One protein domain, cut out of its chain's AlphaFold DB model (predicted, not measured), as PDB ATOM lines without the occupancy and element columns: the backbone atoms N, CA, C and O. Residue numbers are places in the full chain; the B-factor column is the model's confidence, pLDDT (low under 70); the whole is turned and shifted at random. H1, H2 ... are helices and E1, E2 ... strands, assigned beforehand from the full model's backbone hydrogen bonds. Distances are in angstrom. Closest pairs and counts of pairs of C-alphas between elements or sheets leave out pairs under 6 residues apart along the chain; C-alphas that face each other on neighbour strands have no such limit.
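What this domain is: This is residues 106 to 218 of the 245 residues of an uncharacterized protein of Variovorax sp. PMC12 (UniProt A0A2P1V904). A long, twisted ribbon of two antiparallel strands, E1 and E2, makes the longest axis, and the short strands E3 and E4 extend it along the other side of E2. H1 packs on one face of this sheet, and H2 on the opposite face, with its far part, residues 210 to 216, sticking out together with residues 217 and 218. The printed part has 113 residues, with two named helices and four named strands: along the chain H1 comes first, the four strands follow, and H2 comes last; the sheet is branched, with E2 the antiparallel neighbour of E1, of E3 and of E4, and the class is mixed, helices and strands. The whole is loose, with a radius of gyration of the C-alphas of 17.4 A, and elongated, spanning 51 by 32 by 25 A.

How they stand to each other: H1, residues 114 to 132, is on the branched sheet; the closest C-alphas of H1 and E4, residues 191 to 196, are those of Ala 116 and Phe 195, 5.9 A apart. E1, residues 140 to 156, and E2, residues 161 to 179, form a hairpin at 166 degrees, with N 145 and O 174 at 2.8 A. E1 bends by 72 degrees at residue 143, and E2 by 62 degrees at residue 165. E1, E2 and E3, residues 182 to 185, form a meander, each strand the antiparallel neighbour of the one before. E2 and E3 are a hairpin at 157 degrees, with N 184 and O 177 at 2.9 A. E2 and E4 are antiparallel at 127 degrees, with N 193 and O 171 at 2.8 A. E1 lies on one side of E2, E3 and E4 on the other side; E3 and E4 are apart. H2, residues 199 to 216, is on the sheet, on the opposite face from H1; the closest C-alphas of E2 and H2 are those of Phe 166 and Arg 202, 5.3 A apart. H1 and H2 are apart. In both helices every O i to N i+4 pair is within hydrogen-bond range.

Where its parts are: H1 begins with C-alpha 114 at (-42.647, -25.955, -28.222) and is 27.3 A long. E1 is 43.0 A and E2 45.8 A long; C-alpha 161, where E2 begins, is at (-67.793, -32.961, -42.530). E3 measures 10.2 A and E4 16.3 A. H2 is 25.4 A long and ends with C-alpha 216 at (-54.207, -21.538, -52.703).

The domain as a whole: The two C-alphas farthest apart are those of Gly 133 and Lys 218, 54.8 A. The printed part has no cut. The link from H1 to E1 is short, and the other links are tight. The mean pLDDT of the printed part is 82.6, and it is under 70 at residue 106 and residues 109 to 113, 154 to 162 and 187 to 189.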
ATOM      1  N   GLY A 106     -31.410 -26.704 -29.015       68.19
ATOM      2  CA  GLY A 106     -32.547 -26.972 -28.135       68.19
ATOM      3  C   GLY A 106     -33.383 -25.755 -27.723       68.19
ATOM      4  O   GLY A 106     -34.339 -25.911 -26.959       68.19
ATOM      5  N   ARG A 107     -33.087 -24.548 -28.231       75.19
ATOM      6  CA  ARG A 107     -33.957 -23.371 -28.048       75.19
ATOM      7  C   ARG A 107     -35.084 -23.373 -29.078       75.19
ATOM      8  O   ARG A 107     -34.831 -23.278 -30.274       75.19
ATOM      9  N   MET A 108     -36.335 -23.445 -28.640       70.88
ATOM     10  CA  MET A 108     -37.469 -23.414 -29.569       70.88
ATOM     11  C   MET A 108     -37.908 -21.977 -29.847       70.88
ATOM     12  O   MET A 108     -38.274 -21.278 -28.905       70.88
ATOM     13  N   PRO A 109     -37.886 -21.525 -31.113       64.19
ATOM     14  CA  PRO A 109     -38.199 -20.140 -31.448       64.19
ATOM     15  C   PRO A 109     -39.699 -19.812 -31.419       64.19
ATOM     16  O   PRO A 109     -40.034 -18.636 -31.513       64.19
ATOM     17  N   MET A 110     -40.609 -20.794 -31.300       67.31
ATOM     18  CA  MET A 110     -42.053 -20.549 -31.432       67.31
ATOM     19  C   MET A 110     -42.945 -21.229 -30.371       67.31
ATOM     20  O   MET A 110     -42.609 -22.295 -29.851       67.31
ATOM     21  N   PRO A 111     -44.104 -20.616 -30.045       60.72
ATOM     22  CA  PRO A 111     -45.005 -21.055 -28.976       60.72
ATOM     23  C   PRO A 111     -46.002 -22.158 -29.377       60.72
ATOM     24  O   PRO A 111     -46.820 -22.536 -28.539       60.72
ATOM     25  N   VAL A 112     -45.999 -22.633 -30.631       65.44
ATOM     26  CA  VAL A 112     -47.082 -23.481 -31.162       65.44
ATOM     27  C   VAL A 112     -46.945 -24.927 -30.674       65.44
ATOM     28  O   VAL A 112     -47.837 -25.373 -29.956       65.44
ATOM     29  N   MET A 113     -45.835 -25.632 -30.948       69.62
ATOM     30  CA  MET A 113     -45.607 -26.979 -30.373       69.62
ATOM     31  C   MET A 113     -44.553 -27.045 -29.271       69.62
ATOM     32  O   MET A 113     -44.280 -28.133 -28.757       69.62
ATOM     33  N   GLY A 114     -43.944 -25.919 -28.894       72.31
ATOM     34  CA  GLY A 114     -42.647 -25.955 -28.222       72.31
ATOM     35  C   GLY A 114     -42.587 -26.800 -26.937       72.31
ATOM     36  O   GLY A 114     -41.663 -27.583 -26.718       72.31
ATOM     37  N   THR A 115     -43.611 -26.719 -26.090       74.12
ATOM     38  CA  THR A 115     -43.661 -27.523 -24.859       74.12
ATOM     39  C   THR A 115     -43.891 -29.005 -25.138       74.12
ATOM     40  O   THR A 115     -43.227 -29.840 -24.532       74.12
ATOM     41  N   ALA A 116     -44.789 -29.338 -26.070       71.44
ATOM     42  CA  ALA A 116     -45.097 -30.721 -26.422       71.44
ATOM     43  C   ALA A 116     -43.878 -31.405 -27.051       71.44
ATOM     44  O   ALA A 116     -43.450 -32.462 -26.593       71.44
ATOM     45  N   PHE A 117     -43.250 -30.752 -28.034       77.62
ATOM     46  CA  PHE A 117     -42.082 -31.302 -28.712       77.62
ATOM     47  C   PHE A 117     -40.913 -31.523 -27.751       77.62
ATOM     48  O   PHE A 117     -40.232 -32.541 -27.845       77.62
ATOM     49  N   LYS A 118     -40.688 -30.610 -26.796       80.75
ATOM     50  CA  LYS A 118     -39.593 -30.740 -25.824       80.75
ATOM     51  C   LYS A 118     -39.768 -31.985 -24.959       80.75
ATOM     52  O   LYS A 118     -38.816 -32.745 -24.803       80.75
ATOM     53  N   THR A 119     -40.971 -32.203 -24.431       80.31
ATOM     54  CA  THR A 119     -41.285 -33.377 -23.604       80.31
ATOM     55  C   THR A 119     -41.068 -34.671 -24.381       80.31
ATOM     56  O   THR A 119     -40.469 -35.611 -23.865       80.31
ATOM     57  N   ILE A 120     -41.484 -34.698 -25.646       78.81
ATOM     58  CA  ILE A 120     -41.343 -35.867 -26.516       78.81
ATOM     59  C   ILE A 120     -39.877 -36.135 -26.856       78.81
ATOM     60  O   ILE A 120     -39.403 -37.258 -26.713       78.81
ATOM     61  N   ALA A 121     -39.144 -35.103 -27.272       83.12
ATOM     62  CA  ALA A 121     -37.725 -35.204 -27.579       83.12
ATOM     63  C   ALA A 121     -36.934 -35.731 -26.368       83.12
ATOM     64  O   ALA A 121     -36.077 -36.600 -26.513       83.12
ATOM     65  N   GLN A 122     -37.262 -35.257 -25.161       85.44
ATOM     66  CA  GLN A 122     -36.665 -35.747 -23.918       85.44
ATOM     67  C   GLN A 122     -37.055 -37.195 -23.604       85.44
ATOM     68  O   GLN A 122     -36.207 -37.953 -23.136       85.44
ATOM     69  N   ALA A 123     -38.303 -37.595 -23.858       84.25
ATOM     70  CA  ALA A 123     -38.744 -38.977 -23.678       84.25
ATOM     71  C   ALA A 123     -38.008 -39.931 -24.632       84.25
ATOM     72  O   ALA A 123     -37.476 -40.938 -24.174       84.25
ATOM     73  N   ALA A 124     -37.876 -39.562 -25.910       84.62
ATOM     74  CA  ALA A 124     -37.143 -40.341 -26.910       84.62
ATOM     75  C   ALA A 124     -35.653 -40.494 -26.554       84.62
ATOM     76  O   ALA A 124     -35.081 -41.574 -26.700       84.62
ATOM     77  N   VAL A 125     -35.024 -39.430 -26.040       86.12
ATOM     78  CA  VAL A 125     -33.640 -39.486 -25.546       86.12
ATOM     79  C   VAL A 125     -33.513 -40.417 -24.336       86.12
ATOM     80  O   VAL A 125     -32.643 -41.285 -24.335       86.12
ATOM     81  N   LYS A 126     -34.400 -40.294 -23.338       88.25
ATOM     82  CA  LYS A 126     -34.396 -41.161 -22.146       88.25
ATOM     83  C   LYS A 126     -34.625 -42.629 -22.491       88.25
ATOM     84  O   LYS A 126     -33.999 -43.506 -21.907       88.25
ATOM     85  N   GLU A 127     -35.526 -42.908 -23.426       86.12
ATOM     86  CA  GLU A 127     -35.791 -44.269 -23.892       86.12
ATOM     87  C   GLU A 127     -34.560 -44.872 -24.580       86.12
ATOM     88  O   GLU A 127     -34.203 -46.017 -24.311       86.12
ATOM     89  N   MET A 128     -33.855 -44.090 -25.403       84.81
ATOM     90  CA  MET A 128     -32.596 -44.533 -26.006       84.81
ATOM     91  C   MET A 128     -31.518 -44.805 -24.958       84.81
ATOM     92  O   MET A 128     -30.902 -45.866 -25.002       84.81
ATOM     93  N   GLN A 129     -31.331 -43.913 -23.984       87.50
ATOM     94  CA  GLN A 129     -30.376 -44.118 -22.886       87.50
ATOM     95  C   GLN A 129     -30.659 -45.416 -22.112       87.50
ATOM     96  O   GLN A 129     -29.743 -46.194 -21.851       87.50
ATOM     97  N   ARG A 130     -31.939 -45.709 -21.835       88.50
ATOM     98  CA  ARG A 130     -32.360 -46.978 -21.216       88.50
ATOM     99  C   ARG A 130     -32.047 -48.191 -22.089       88.50
ATOM    100  O   ARG A 130     -31.560 -49.189 -21.573       88.50
ATOM    101  N   ASN A 131     -32.302 -48.109 -23.396       87.69
ATOM    102  CA  ASN A 131     -32.043 -49.213 -24.327       87.69
ATOM    103  C   ASN A 131     -30.548 -49.544 -24.464       87.69
ATOM    104  O   ASN A 131     -30.213 -50.705 -24.680       87.69
ATOM    105  N   PHE A 132     -29.664 -48.550 -24.339       87.88
ATOM    106  CA  PHE A 132     -28.211 -48.757 -24.353       87.88
ATOM    107  C   PHE A 132     -27.620 -49.070 -22.970       87.88
ATOM    108  O   PHE A 132     -26.432 -49.368 -22.883       87.88
ATOM    109  N   GLY A 133     -28.421 -49.027 -21.900       89.62
ATOM    110  CA  GLY A 133     -27.953 -49.287 -20.537       89.62
ATOM    111  C   GLY A 133     -27.021 -48.209 -19.973       89.62
ATOM    112  O   GLY A 133     -26.328 -48.470 -18.994       89.62
ATOM    113  N   ASP A 134     -26.998 -47.014 -20.568       89.12
ATOM    114  CA  ASP A 134     -26.136 -45.907 -20.147       89.12
ATOM    115  C   ASP A 134     -26.939 -44.604 -20.026       89.12
ATOM    116  O   ASP A 134     -27.217 -43.904 -21.003       89.12
ATOM    117  N   GLU A 135     -27.302 -44.264 -18.790       87.00
ATOM    118  CA  GLU A 135     -28.009 -43.021 -18.465       87.00
ATOM    119  C   GLU A 135     -27.141 -41.767 -18.649       87.00
ATOM    120  O   GLU A 135     -27.673 -40.662 -18.770       87.00
ATOM    121  N   ARG A 136     -25.809 -41.917 -18.683       87.75
ATOM    122  CA  ARG A 136     -24.857 -40.808 -18.844       87.75
ATOM    123  C   ARG A 136     -24.475 -40.569 -20.298       87.75
ATOM    124  O   ARG A 136     -23.766 -39.604 -20.578       87.75
ATOM    125  N   MET A 137     -24.960 -41.397 -21.220       86.12
ATOM    126  CA  MET A 137     -24.666 -41.249 -22.636       86.12
ATOM    127  C   MET A 137     -25.171 -39.898 -23.155       86.12
ATOM    128  O   MET A 137     -26.368 -39.591 -23.095       86.12
ATOM    129  N   GLU A 138     -24.256 -39.104 -23.715       87.00
ATOM    130  CA  GLU A 138     -24.601 -37.886 -24.443       87.00
ATOM    131  C   GLU A 138     -25.358 -38.253 -25.724       87.00
ATOM    132  O   GLU A 138     -24.789 -38.673 -26.732       87.00
ATOM    133  N   ALA A 139     -26.676 -38.103 -25.677       86.69
ATOM    134  CA  ALA A 139     -27.560 -38.333 -26.805       86.69
ATOM    135  C   ALA A 139     -27.951 -36.990 -27.427       86.69
ATOM    136  O   ALA A 139     -28.630 -36.167 -26.806       86.69
ATOM    137  N   LYS A 140     -27.550 -36.771 -28.684       89.31
ATOM    138  CA  LYS A 140     -27.901 -35.559 -29.434       89.31
ATOM    139  C   LYS A 140     -28.852 -35.900 -30.570       89.31
ATOM    140  O   LYS A 140     -28.529 -36.693 -31.452       89.31
ATOM    141  N   ILE A 141     -30.016 -35.260 -30.587       89.12
ATOM    142  CA  ILE A 141     -30.936 -35.341 -31.725       89.12
ATOM    143  C   ILE A 141     -30.275 -34.634 -32.912       89.12
ATOM    144  O   ILE A 141     -29.938 -33.453 -32.828       89.12
ATOM    145  N   THR A 142     -30.062 -35.366 -34.003       89.38
ATOM    146  CA  THR A 142     -29.373 -34.856 -35.201       89.38
ATOM    147  C   THR A 142     -30.323 -34.635 -36.357       89.38
ATOM    148  O   THR A 142     -30.218 -33.628 -37.054       89.38
ATOM    149  N   ARG A 143     -31.270 -35.552 -36.553       88.44
ATOM    150  CA  ARG A 143     -32.310 -35.435 -37.569       88.44
ATOM    151  C   ARG A 143     -33.636 -35.862 -36.987       88.44
ATOM    152  O   ARG A 143     -33.715 -36.589 -36.002       88.44
ATOM    153  N   VAL A 144     -34.692 -35.380 -37.607       87.75
ATOM    154  CA  VAL A 144     -36.054 -35.696 -37.220       87.75
ATOM    155  C   VAL A 144     -36.861 -35.743 -38.503       87.75
ATOM    156  O   VAL A 144     -36.841 -34.804 -39.301       87.75
ATOM    157  N   PHE A 145     -37.538 -36.857 -38.713       89.25
ATOM    158  CA  PHE A 145     -38.369 -37.091 -39.874       89.25
ATOM    159  C   PHE A 145     -39.836 -37.020 -39.465       89.25
ATOM    160  O   PHE A 145     -40.251 -37.650 -38.498       89.25
ATOM    161  N   VAL A 146     -40.618 -36.234 -40.197       89.50
ATOM    162  CA  VAL A 146     -42.056 -36.064 -39.963       89.50
ATOM    163  C   VAL A 146     -42.776 -36.763 -41.104       89.50
ATOM    164  O   VAL A 146     -42.744 -36.264 -42.233       89.50
ATOM    165  N   SER A 147     -43.376 -37.920 -40.827       88.50
ATOM    166  CA  SER A 147     -44.067 -38.715 -41.848       88.50
ATOM    167  C   SER A 147     -45.489 -38.216 -42.089       88.50
ATOM    168  O   SER A 147     -45.920 -38.123 -43.236       88.50
ATOM    169  N   ASP A 148     -46.194 -37.826 -41.026       89.94
ATOM    170  CA  ASP A 148     -47.541 -37.266 -41.095       89.94
ATOM    171  C   ASP A 148     -47.771 -36.245 -39.974       89.94
ATOM    172  O   ASP A 148     -47.151 -36.308 -38.914       89.94
ATOM    173  N   ALA A 149     -48.666 -35.295 -40.212       88.38
ATOM    174  CA  ALA A 149     -49.146 -34.364 -39.204       88.38
ATOM    175  C   ALA A 149     -50.567 -33.944 -39.568       88.38
ATOM    176  O   ALA A 149     -50.810 -33.471 -40.682       88.38
ATOM    177  N   ARG A 150     -51.499 -34.112 -38.630       89.12
ATOM    178  CA  ARG A 150     -52.914 -33.795 -38.830       89.12
ATOM    179  C   ARG A 150     -53.540 -33.243 -37.557       89.12
ATOM    180  O   ARG A 150     -53.263 -33.721 -36.459       89.12
ATOM    181  N   PHE A 151     -54.405 -32.247 -37.706       86.62
ATOM    182  CA  PHE A 151     -55.268 -31.807 -36.613       86.62
ATOM    183  C   PHE A 151     -56.350 -32.850 -36.344       86.62
ATOM    184  O   PHE A 151     -56.814 -33.525 -37.266       86.62
ATOM    185  N   GLU A 152     -56.787 -32.958 -35.094       84.12
ATOM    186  CA  GLU A 152     -57.969 -33.749 -34.777       84.12
ATOM    187  C   GLU A 152     -59.205 -33.056 -35.362       84.12
ATOM    188  O   GLU A 152     -59.515 -31.896 -35.072       84.12
ATOM    189  N   SER A 153     -59.916 -33.764 -36.234       77.25
ATOM    190  CA  SER A 153     -61.183 -33.310 -36.801       77.25
ATOM    191  C   SER A 153     -62.343 -33.943 -36.044       77.25
ATOM    192  O   SER A 153     -62.364 -35.160 -35.869       77.25
ATOM    193  N   PHE A 154     -63.335 -33.143 -35.658       61.53
ATOM    194  CA  PHE A 154     -64.613 -33.663 -35.170       61.53
ATOM    195  C   PHE A 154     -65.588 -33.710 -36.333       61.53
ATOM    196  O   PHE A 154     -65.768 -32.691 -36.998       61.53
ATOM    197  N   SER A 155     -66.224 -34.862 -36.549       58.75
ATOM    198  CA  SER A 155     -67.374 -34.958 -37.447       58.75
ATOM    199  C   SER A 155     -68.492 -34.070 -36.905       58.75
ATOM    200  O   SER A 155     -69.015 -34.318 -35.819       58.75
ATOM    201  N   VAL A 156     -68.852 -33.024 -37.641       56.44
ATOM    202  CA  VAL A 156     -70.005 -32.180 -37.329       56.44
ATOM    203  C   VAL A 156     -71.225 -32.855 -37.952       56.44
ATOM    204  O   VAL A 156     -71.415 -32.726 -39.150       56.44
ATOM    205  N   ASN A 157     -72.004 -33.576 -37.134       45.84
ATOM    206  CA  ASN A 157     -73.282 -34.240 -37.453       45.84
ATOM    207  C   ASN A 157     -73.272 -35.210 -38.663       45.84
ATOM    208  O   ASN A 157     -73.006 -34.838 -39.798       45.84
ATOM    209  N   ASN A 158     -73.633 -36.474 -38.425       55.69
ATOM    210  CA  ASN A 158     -73.918 -37.492 -39.456       55.69
ATOM    211  C   ASN A 158     -72.779 -37.880 -40.425       55.69
ATOM    212  O   ASN A 158     -73.038 -38.479 -41.461       55.69
ATOM    213  N   GLY A 159     -71.516 -37.624 -40.079       53.16
ATOM    214  CA  GLY A 159     -70.368 -38.164 -40.819       53.16
ATOM    215  C   GLY A 159     -69.961 -37.377 -42.064       53.16
ATOM    216  O   GLY A 159     -68.984 -37.755 -42.704       53.16
ATOM    217  N   GLU A 160     -70.645 -36.278 -42.398       55.16
ATOM    218  CA  GLU A 160     -70.388 -35.620 -43.680       55.16
ATOM    219  C   GLU A 160     -69.192 -34.652 -43.646       55.16
ATOM    220  O   GLU A 160     -68.441 -34.619 -44.617       55.16
ATOM    221  N   TYR A 161     -68.916 -33.922 -42.547       63.91
ATOM    222  CA  TYR A 161     -67.793 -32.961 -42.530       63.91
ATOM    223  C   TYR A 161     -67.057 -32.862 -41.192       63.91
ATOM    224  O   TYR A 161     -67.603 -32.458 -40.165       63.91
ATOM    225  N   GLY A 162     -65.757 -33.170 -41.221       61.75
ATOM    226  CA  GLY A 162     -64.848 -32.974 -40.099       61.75
ATOM    227  C   GLY A 162     -64.174 -31.604 -40.138       61.75
ATOM    228  O   GLY A 162     -63.189 -31.446 -40.854       61.75
ATOM    229  N   VAL A 163     -64.640 -30.617 -39.366       70.00
ATOM    230  CA  VAL A 163     -63.915 -29.334 -39.258       70.00
ATOM    231  C   VAL A 163     -62.702 -29.542 -38.343       70.00
ATOM    232  O   VAL A 163     -62.877 -30.021 -37.215       70.00
ATOM    233  N   PRO A 164     -61.470 -29.199 -38.775       72.19
ATOM    234  CA  PRO A 164     -60.293 -29.377 -37.938       72.19
ATOM    235  C   PRO A 164     -60.418 -28.500 -36.692       72.19
ATOM    236  O   PRO A 164     -60.575 -27.273 -36.789       72.19
ATOM    237  N   ARG A 165     -60.336 -29.119 -35.511       76.88
ATOM    238  CA  ARG A 165     -60.128 -28.373 -34.276       76.88
ATOM    239  C   ARG A 165     -58.641 -28.102 -34.166       76.88
ATOM    240  O   ARG A 165     -57.853 -28.997 -33.907       76.88
ATOM    241  N   PHE A 166     -58.272 -26.832 -34.226       81.44
ATOM    242  CA  PHE A 166     -56.908 -26.389 -33.936       81.44
ATOM    243  C   PHE A 166     -56.529 -26.540 -32.451       81.44
ATOM    244  O   PHE A 166     -55.586 -25.909 -31.999       81.44
ATOM    245  N   LYS A 167     -57.282 -27.310 -31.653       85.69
ATOM    246  CA  LYS A 167     -56.989 -27.537 -30.236       85.69
ATOM    247  C   LYS A 167     -55.946 -28.638 -30.076       85.69
ATOM    248  O   LYS A 167     -54.955 -28.412 -29.394       85.69
ATOM    249  N   THR A 168     -56.168 -29.776 -30.717       87.81
ATOM    250  CA  THR A 168     -55.340 -30.976 -30.613       87.81
ATOM    251  C   THR A 168     -55.002 -31.513 -31.995       87.81
ATOM    252  O   THR A 168     -55.695 -31.247 -32.981       87.81
ATOM    253  N   GLY A 169     -53.912 -32.257 -32.084       89.25
ATOM    254  CA  GLY A 169     -53.522 -32.945 -33.302       89.25
ATOM    255  C   GLY A 169     -52.557 -34.077 -33.009       89.25
ATOM    256  O   GLY A 169     -52.106 -34.247 -31.878       89.25
ATOM    257  N   VAL A 170     -52.242 -34.832 -34.052       89.56
ATOM    258  CA  VAL A 170     -51.293 -35.938 -34.005       89.56
ATOM    259  C   VAL A 170     -50.209 -35.689 -35.042       89.56
ATOM    260  O   VAL A 170     -50.503 -35.365 -36.196       89.56
ATOM    261  N   VAL A 171     -48.956 -35.845 -34.631       88.50
ATOM    262  CA  VAL A 171     -47.791 -35.799 -35.514       88.50
ATOM    263  C   VAL A 171     -47.054 -37.121 -35.419       88.50
ATOM    264  O   VAL A 171     -46.682 -37.547 -34.334       88.50
ATOM    265  N   ASN A 172     -46.794 -37.745 -36.556       90.19
ATOM    266  CA  ASN A 172     -45.964 -38.931 -36.635       90.19
ATOM    267  C   ASN A 172     -44.518 -38.489 -36.868       90.19
ATOM    268  O   ASN A 172     -44.161 -38.034 -37.962       90.19
ATOM    269  N   VAL A 173     -43.696 -38.594 -35.824       87.88
ATOM    270  CA  VAL A 173     -42.294 -38.159 -35.846       87.88
ATOM    271  C   VAL A 173     -41.375 -39.345 -35.585       87.88
ATOM    272  O   VAL A 173     -41.648 -40.187 -34.734       87.88
ATOM    273  N   GLN A 174     -40.263 -39.395 -36.310       90.69
ATOM    274  CA  GLN A 174     -39.157 -40.311 -36.077       90.69
ATOM    275  C   GLN A 174     -37.901 -39.498 -35.763       90.69
ATOM    276  O   GLN A 174     -37.481 -38.656 -36.559       90.69
ATOM    277  N   PHE A 175     -37.299 -39.738 -34.601       89.25
ATOM    278  CA  PHE A 175     -36.086 -39.045 -34.174       89.25
ATOM    279  C   PHE A 175     -34.859 -39.863 -34.566       89.25
ATOM    280  O   PHE A 175     -34.841 -41.076 -34.391       89.25
ATOM    281  N   PHE A 176     -33.820 -39.198 -35.056       91.50
ATOM    282  CA  PHE A 176     -32.502 -39.783 -35.262       91.50
ATOM    283  C   PHE A 176     -31.547 -39.200 -34.233       91.50
ATOM    284  O   PHE A 176     -31.262 -37.994 -34.206       91.50
ATOM    285  N   ILE A 177     -31.082 -40.071 -33.349       90.62
ATOM    286  CA  ILE A 177     -30.272 -39.710 -32.196       90.62
ATOM    287  C   ILE A 177     -28.858 -40.210 -32.466       90.62
ATOM    288  O   ILE A 177     -28.646 -41.393 -32.730       90.62
ATOM    289  N   ARG A 178     -27.891 -39.292 -32.434       92.75
ATOM    290  CA  ARG A 178     -26.471 -39.630 -32.513       92.75
ATOM    291  C   ARG A 178     -25.964 -39.919 -31.110       92.75
ATOM    292  O   ARG A 178     -26.112 -39.084 -30.216       92.75
ATOM    293  N   THR A 179     -25.369 -41.091 -30.964       91.00
ATOM    294  CA  THR A 179     -24.674 -41.568 -29.772       91.00
ATOM    295  C   THR A 179     -23.208 -41.846 -30.112       91.00
ATOM    296  O   THR A 179     -22.782 -41.688 -31.261       91.00
ATOM    297  N   ILE A 180     -22.429 -42.304 -29.129       90.88
ATOM    298  CA  ILE A 180     -21.056 -42.795 -29.345       90.88
ATOM    299  C   ILE A 180     -20.995 -44.001 -30.302       90.88
ATOM    300  O   ILE A 180     -19.956 -44.262 -30.897       90.88
ATOM    301  N   HIS A 181     -22.113 -44.709 -30.494       88.31
ATOM    302  CA  HIS A 181     -22.224 -45.882 -31.368       88.31
ATOM    303  C   HIS A 181     -22.800 -45.548 -32.753       88.31
ATOM    304  O   HIS A 181     -23.270 -46.439 -33.458       88.31
ATOM    305  N   GLY A 182     -22.815 -44.270 -33.139       91.25
ATOM    306  CA  GLY A 182     -23.359 -43.811 -34.415       91.25
ATOM    307  C   GLY A 182     -24.766 -43.223 -34.304       91.25
ATOM    308  O   GLY A 182     -25.218 -42.818 -33.235       91.25
ATOM    309  N   GLU A 183     -25.445 -43.093 -35.440       92.62
ATOM    310  CA  GLU A 183     -26.785 -42.509 -35.516       92.62
ATOM    311  C   GLU A 183     -27.838 -43.609 -35.608       92.62
ATOM    312  O   GLU A 183     -27.801 -44.440 -36.513       92.62
ATOM    313  N   HIS A 184     -28.789 -43.589 -34.678       91.06
ATOM    314  CA  HIS A 184     -29.816 -44.615 -34.557       91.06
ATOM    315  C   HIS A 184     -31.207 -43.969 -34.596       91.06
ATOM    316  O   HIS A 184     -31.426 -42.948 -33.931       91.06
ATOM    317  N   PRO A 185     -32.161 -44.524 -35.364       90.50
ATOM    318  CA  PRO A 185     -33.545 -44.082 -35.296       90.50
ATOM    319  C   PRO A 185     -34.172 -44.510 -33.961       90.50
ATOM    320  O   PRO A 185     -33.900 -45.603 -33.461       90.50
ATOM    321  N   SER A 186     -35.062 -43.691 -33.402       84.00
ATOM    322  CA  SER A 186     -35.943 -44.113 -32.309       84.00
ATOM    323  C   SER A 186     -36.753 -45.341 -32.762       84.00
ATOM    324  O   SER A 186     -37.314 -45.328 -33.863       84.00
ATOM    325  N   ARG A 187     -36.770 -46.420 -31.961       68.12
ATOM    326  CA  ARG A 187     -37.373 -47.721 -32.321       68.12
ATOM    327  C   ARG A 187     -38.828 -47.583 -32.811       68.12
ATOM    328  O   ARG A 187     -39.617 -46.844 -32.233       68.12
ATOM    329  N   GLY A 188     -39.191 -48.392 -33.816       59.50
ATOM    330  CA  GLY A 188     -40.589 -48.758 -34.101       59.50
ATOM    331  C   GLY A 188     -41.373 -47.888 -35.091       59.50
ATOM    332  O   GLY A 188     -42.598 -47.892 -35.044       59.50
ATOM    333  N   GLY A 189     -40.709 -47.169 -35.999       67.81
ATOM    334  CA  GLY A 189     -41.394 -46.323 -36.984       67.81
ATOM    335  C   GLY A 189     -41.831 -44.974 -36.406       67.81
ATOM    336  O   GLY A 189     -41.456 -44.600 -35.298       67.81
ATOM    337  N   ALA A 190     -42.565 -44.192 -37.196       75.38
ATOM    338  CA  ALA A 190     -43.005 -42.871 -36.765       75.38
ATOM    339  C   ALA A 190     -44.092 -43.014 -35.689       75.38
ATOM    340  O   ALA A 190     -45.207 -43.444 -35.990       75.38
ATOM    341  N   GLN A 191     -43.766 -42.670 -34.441       77.50
ATOM    342  CA  GLN A 191     -44.717 -42.760 -33.335       77.50
ATOM    343  C   GLN A 191     -45.721 -41.600 -33.419       77.50
ATOM    344  O   GLN A 191     -45.298 -40.460 -33.646       77.50
ATOM    345  N   PRO A 192     -47.031 -41.861 -33.247       83.31
ATOM    346  CA  PRO A 192     -48.037 -40.815 -33.205       83.31
ATOM    347  C   PRO A 192     -47.927 -40.034 -31.903       83.31
ATOM    348  O   PRO A 192     -48.058 -40.574 -30.807       83.31
ATOM    349  N   LEU A 193     -47.710 -38.736 -32.036       82.31
ATOM    350  CA  LEU A 193     -47.519 -37.828 -30.924       82.31
ATOM    351  C   LEU A 193     -48.667 -36.838 -30.888       82.31
ATOM    352  O   LEU A 193     -48.793 -35.974 -31.759       82.31
ATOM    353  N   GLY A 194     -49.503 -36.984 -29.864       85.25
ATOM    354  CA  GLY A 194     -50.528 -36.005 -29.544       85.25
ATOM    355  C   GLY A 194     -49.892 -34.685 -29.116       85.25
ATOM    356  O   GLY A 194     -48.955 -34.666 -28.316       85.25
ATOM    357  N   PHE A 195     -50.408 -33.571 -29.622       84.75
ATOM    358  CA  PHE A 195     -50.057 -32.239 -29.139       84.75
ATOM    359  C   PHE A 195     -51.319 -31.428 -28.864       84.75
ATOM    360  O   PHE A 195     -52.339 -31.595 -29.533       84.75
ATOM    361  N   GLU A 196     -51.235 -30.515 -27.897       86.31
ATOM    362  CA  GLU A 196     -52.261 -29.507 -27.647       86.31
ATOM    363  C   GLU A 196     -51.693 -28.114 -27.924       86.31
ATOM    364  O   GLU A 196     -50.638 -27.737 -27.409       86.31
ATOM    365  N   LEU A 197     -52.411 -27.327 -28.725       85.38
ATOM    366  CA  LEU A 197     -52.070 -25.933 -28.977       85.38
ATOM    367  C   LEU A 197     -52.617 -25.035 -27.869       85.38
ATOM    368  O   LEU A 197     -53.797 -25.102 -27.505       85.38
ATOM    369  N   ARG A 198     -51.779 -24.106 -27.398       87.19
ATOM    370  CA  ARG A 198     -52.216 -22.970 -26.568       87.19
ATOM    371  C   ARG A 198     -53.112 -22.041 -27.379       87.19
ATOM    372  O   ARG A 198     -52.984 -21.981 -28.597       87.19
ATOM    373  N   TRP A 199     -53.967 -21.265 -26.709       87.06
ATOM    374  CA  TRP A 199     -54.959 -20.399 -27.363       87.06
ATOM    375  C   TRP A 199     -54.368 -19.506 -28.474       87.06
ATOM    376  O   TRP A 199     -54.922 -19.479 -29.568       87.06
ATOM    377  N   LEU A 200     -53.212 -18.865 -28.237       86.81
ATOM    378  CA  LEU A 200     -52.507 -18.047 -29.237       86.81
ATOM    379  C   LEU A 200     -52.143 -18.864 -30.477       86.81
ATOM    380  O   LEU A 200     -52.415 -18.449 -31.599       86.81
ATOM    381  N   GLY A 201     -51.584 -20.059 -30.269       85.44
ATOM    382  CA  GLY A 201     -51.270 -20.996 -31.344       85.44
ATOM    383  C   GLY A 201     -52.514 -21.415 -32.128       85.44
ATOM    384  O   GLY A 201     -52.438 -21.531 -33.345       85.44
ATOM    385  N   ARG A 202     -53.677 -21.555 -31.469       89.06
ATOM    386  CA  ARG A 202     -54.955 -21.856 -32.146       89.06
ATOM    387  C   ARG A 202     -55.376 -20.726 -33.077       89.06
ATOM    388  O   ARG A 202     -55.777 -20.996 -34.204       89.06
ATOM    389  N   VAL A 203     -55.283 -19.479 -32.611       89.62
ATOM    390  CA  VAL A 203     -55.650 -18.293 -33.402       89.62
ATOM    391  C   VAL A 203     -54.713 -18.140 -34.594       89.62
ATOM    392  O   VAL A 203     -55.186 -18.019 -35.719       89.62
ATOM    393  N   ILE A 204     -53.398 -18.229 -34.376       89.75
ATOM    394  CA  ILE A 204     -52.401 -18.167 -35.454       89.75
ATOM    395  C   ILE A 204     -52.652 -19.290 -36.467       89.75
ATOM    396  O   ILE A 204     -52.763 -19.022 -37.662       89.75
ATOM    397  N   ALA A 205     -52.822 -20.531 -35.997       89.56
ATOM    398  CA  ALA A 205     -53.083 -21.671 -36.866       89.56
ATOM    399  C   ALA A 205     -54.344 -21.478 -37.715       89.56
ATOM    400  O   ALA A 205     -54.340 -21.744 -38.920       89.56
ATOM    401  N   TRP A 206     -55.406 -20.960 -37.095       90.75
ATOM    402  CA  TRP A 206     -56.657 -20.643 -37.768       90.75
ATOM    403  C   TRP A 206     -56.467 -19.566 -38.843       90.75
ATOM    404  O   TRP A 206     -56.846 -19.815 -39.986       90.75
ATOM    405  N   ILE A 207     -55.830 -18.432 -38.519       91.81
ATOM    406  CA  ILE A 207     -55.598 -17.320 -39.461       91.81
ATOM    407  C   ILE A 207     -54.795 -17.795 -40.671       91.81
ATOM    408  O   ILE A 207     -55.230 -17.607 -41.804       91.81
ATOM    409  N   PHE A 208     -53.651 -18.448 -40.448       92.75
ATOM    410  CA  PHE A 208     -52.799 -18.927 -41.539       92.75
ATOM    411  C   PHE A 208     -53.497 -19.977 -42.398       92.75
ATOM    412  O   PHE A 208     -53.341 -19.965 -43.616       92.75
ATOM    413  N   THR A 209     -54.309 -20.847 -41.790       91.44
ATOM    414  CA  THR A 209     -55.111 -21.802 -42.560       91.44
ATOM    415  C   THR A 209     -56.160 -21.080 -43.400       91.44
ATOM    416  O   THR A 209     -56.275 -21.383 -44.580       91.44
ATOM    417  N   GLN A 210     -56.904 -20.115 -42.843       92.00
ATOM    418  CA  GLN A 210     -57.879 -19.345 -43.629       92.00
ATOM    419  C   GLN A 210     -57.194 -18.595 -44.777       92.00
ATOM    420  O   GLN A 210     -57.666 -18.656 -45.907       92.00
ATOM    421  N   ALA A 211     -56.052 -17.954 -44.515       94.06
ATOM    422  CA  ALA A 211     -55.278 -17.251 -45.532       94.06
ATOM    423  C   ALA A 211     -54.768 -18.202 -46.626       94.06
ATOM    424  O   ALA A 211     -54.894 -17.902 -47.810       94.06
ATOM    425  N   ALA A 212     -54.245 -19.373 -46.257       93.50
ATOM    426  CA  ALA A 212     -53.780 -20.355 -47.228       93.50
ATOM    427  C   ALA A 212     -54.927 -20.929 -48.065       93.50
ATOM    428  O   ALA A 212     -54.777 -21.060 -49.272       93.50
ATOM    429  N   VAL A 213     -56.080 -21.232 -47.462       93.25
ATOM    430  CA  VAL A 213     -57.257 -21.692 -48.215       93.25
ATOM    431  C   VAL A 213     -57.755 -20.590 -49.146       93.25
ATOM    432  O   VAL A 213     -58.053 -20.857 -50.305       93.25
ATOM    433  N   PHE A 214     -57.774 -19.340 -48.688       94.12
ATOM    434  CA  PHE A 214     -58.147 -18.204 -49.519       94.12
ATOM    435  C   PHE A 214     -57.226 -18.025 -50.734       94.12
ATOM    436  O   PHE A 214     -57.719 -17.757 -51.823       94.12
ATOM    437  N   VAL A 215     -55.910 -18.177 -50.563       94.69
ATOM    438  CA  VAL A 215     -54.919 -17.926 -51.626       94.69
ATOM    439  C   VAL A 215     -54.720 -19.135 -52.543       94.69
ATOM    440  O   VAL A 215     -54.627 -18.973 -53.756       94.69
ATOM    441  N   TYR A 216     -54.640 -20.339 -51.980       94.06
ATOM    442  CA  TYR A 216     -54.207 -21.538 -52.703       94.06
ATOM    443  C   TYR A 216     -55.350 -22.468 -53.114       94.06
ATOM    444  O   TYR A 216     -55.117 -23.372 -53.913       94.06
ATOM    445  N   SER A 217     -56.574 -22.273 -52.613       94.94
ATOM    446  CA  SER A 217     -57.724 -23.085 -53.018       94.94
ATOM    447  C   SER A 217     -58.691 -22.324 -53.934       94.94
ATOM    448  O   SER A 217     -59.130 -21.198 -53.674       94.94
ATOM    449  N   LYS A 218     -59.101 -23.006 -55.011       94.06
ATOM    450  CA  LYS A 218     -60.170 -22.550 -55.908       94.06
ATOM    451  C   LYS A 218     -61.516 -22.455 -55.182       94.06
ATOM    452  O   LYS A 218     -62.294 -21.544 -55.457       94.06
TER     453      LYS A 218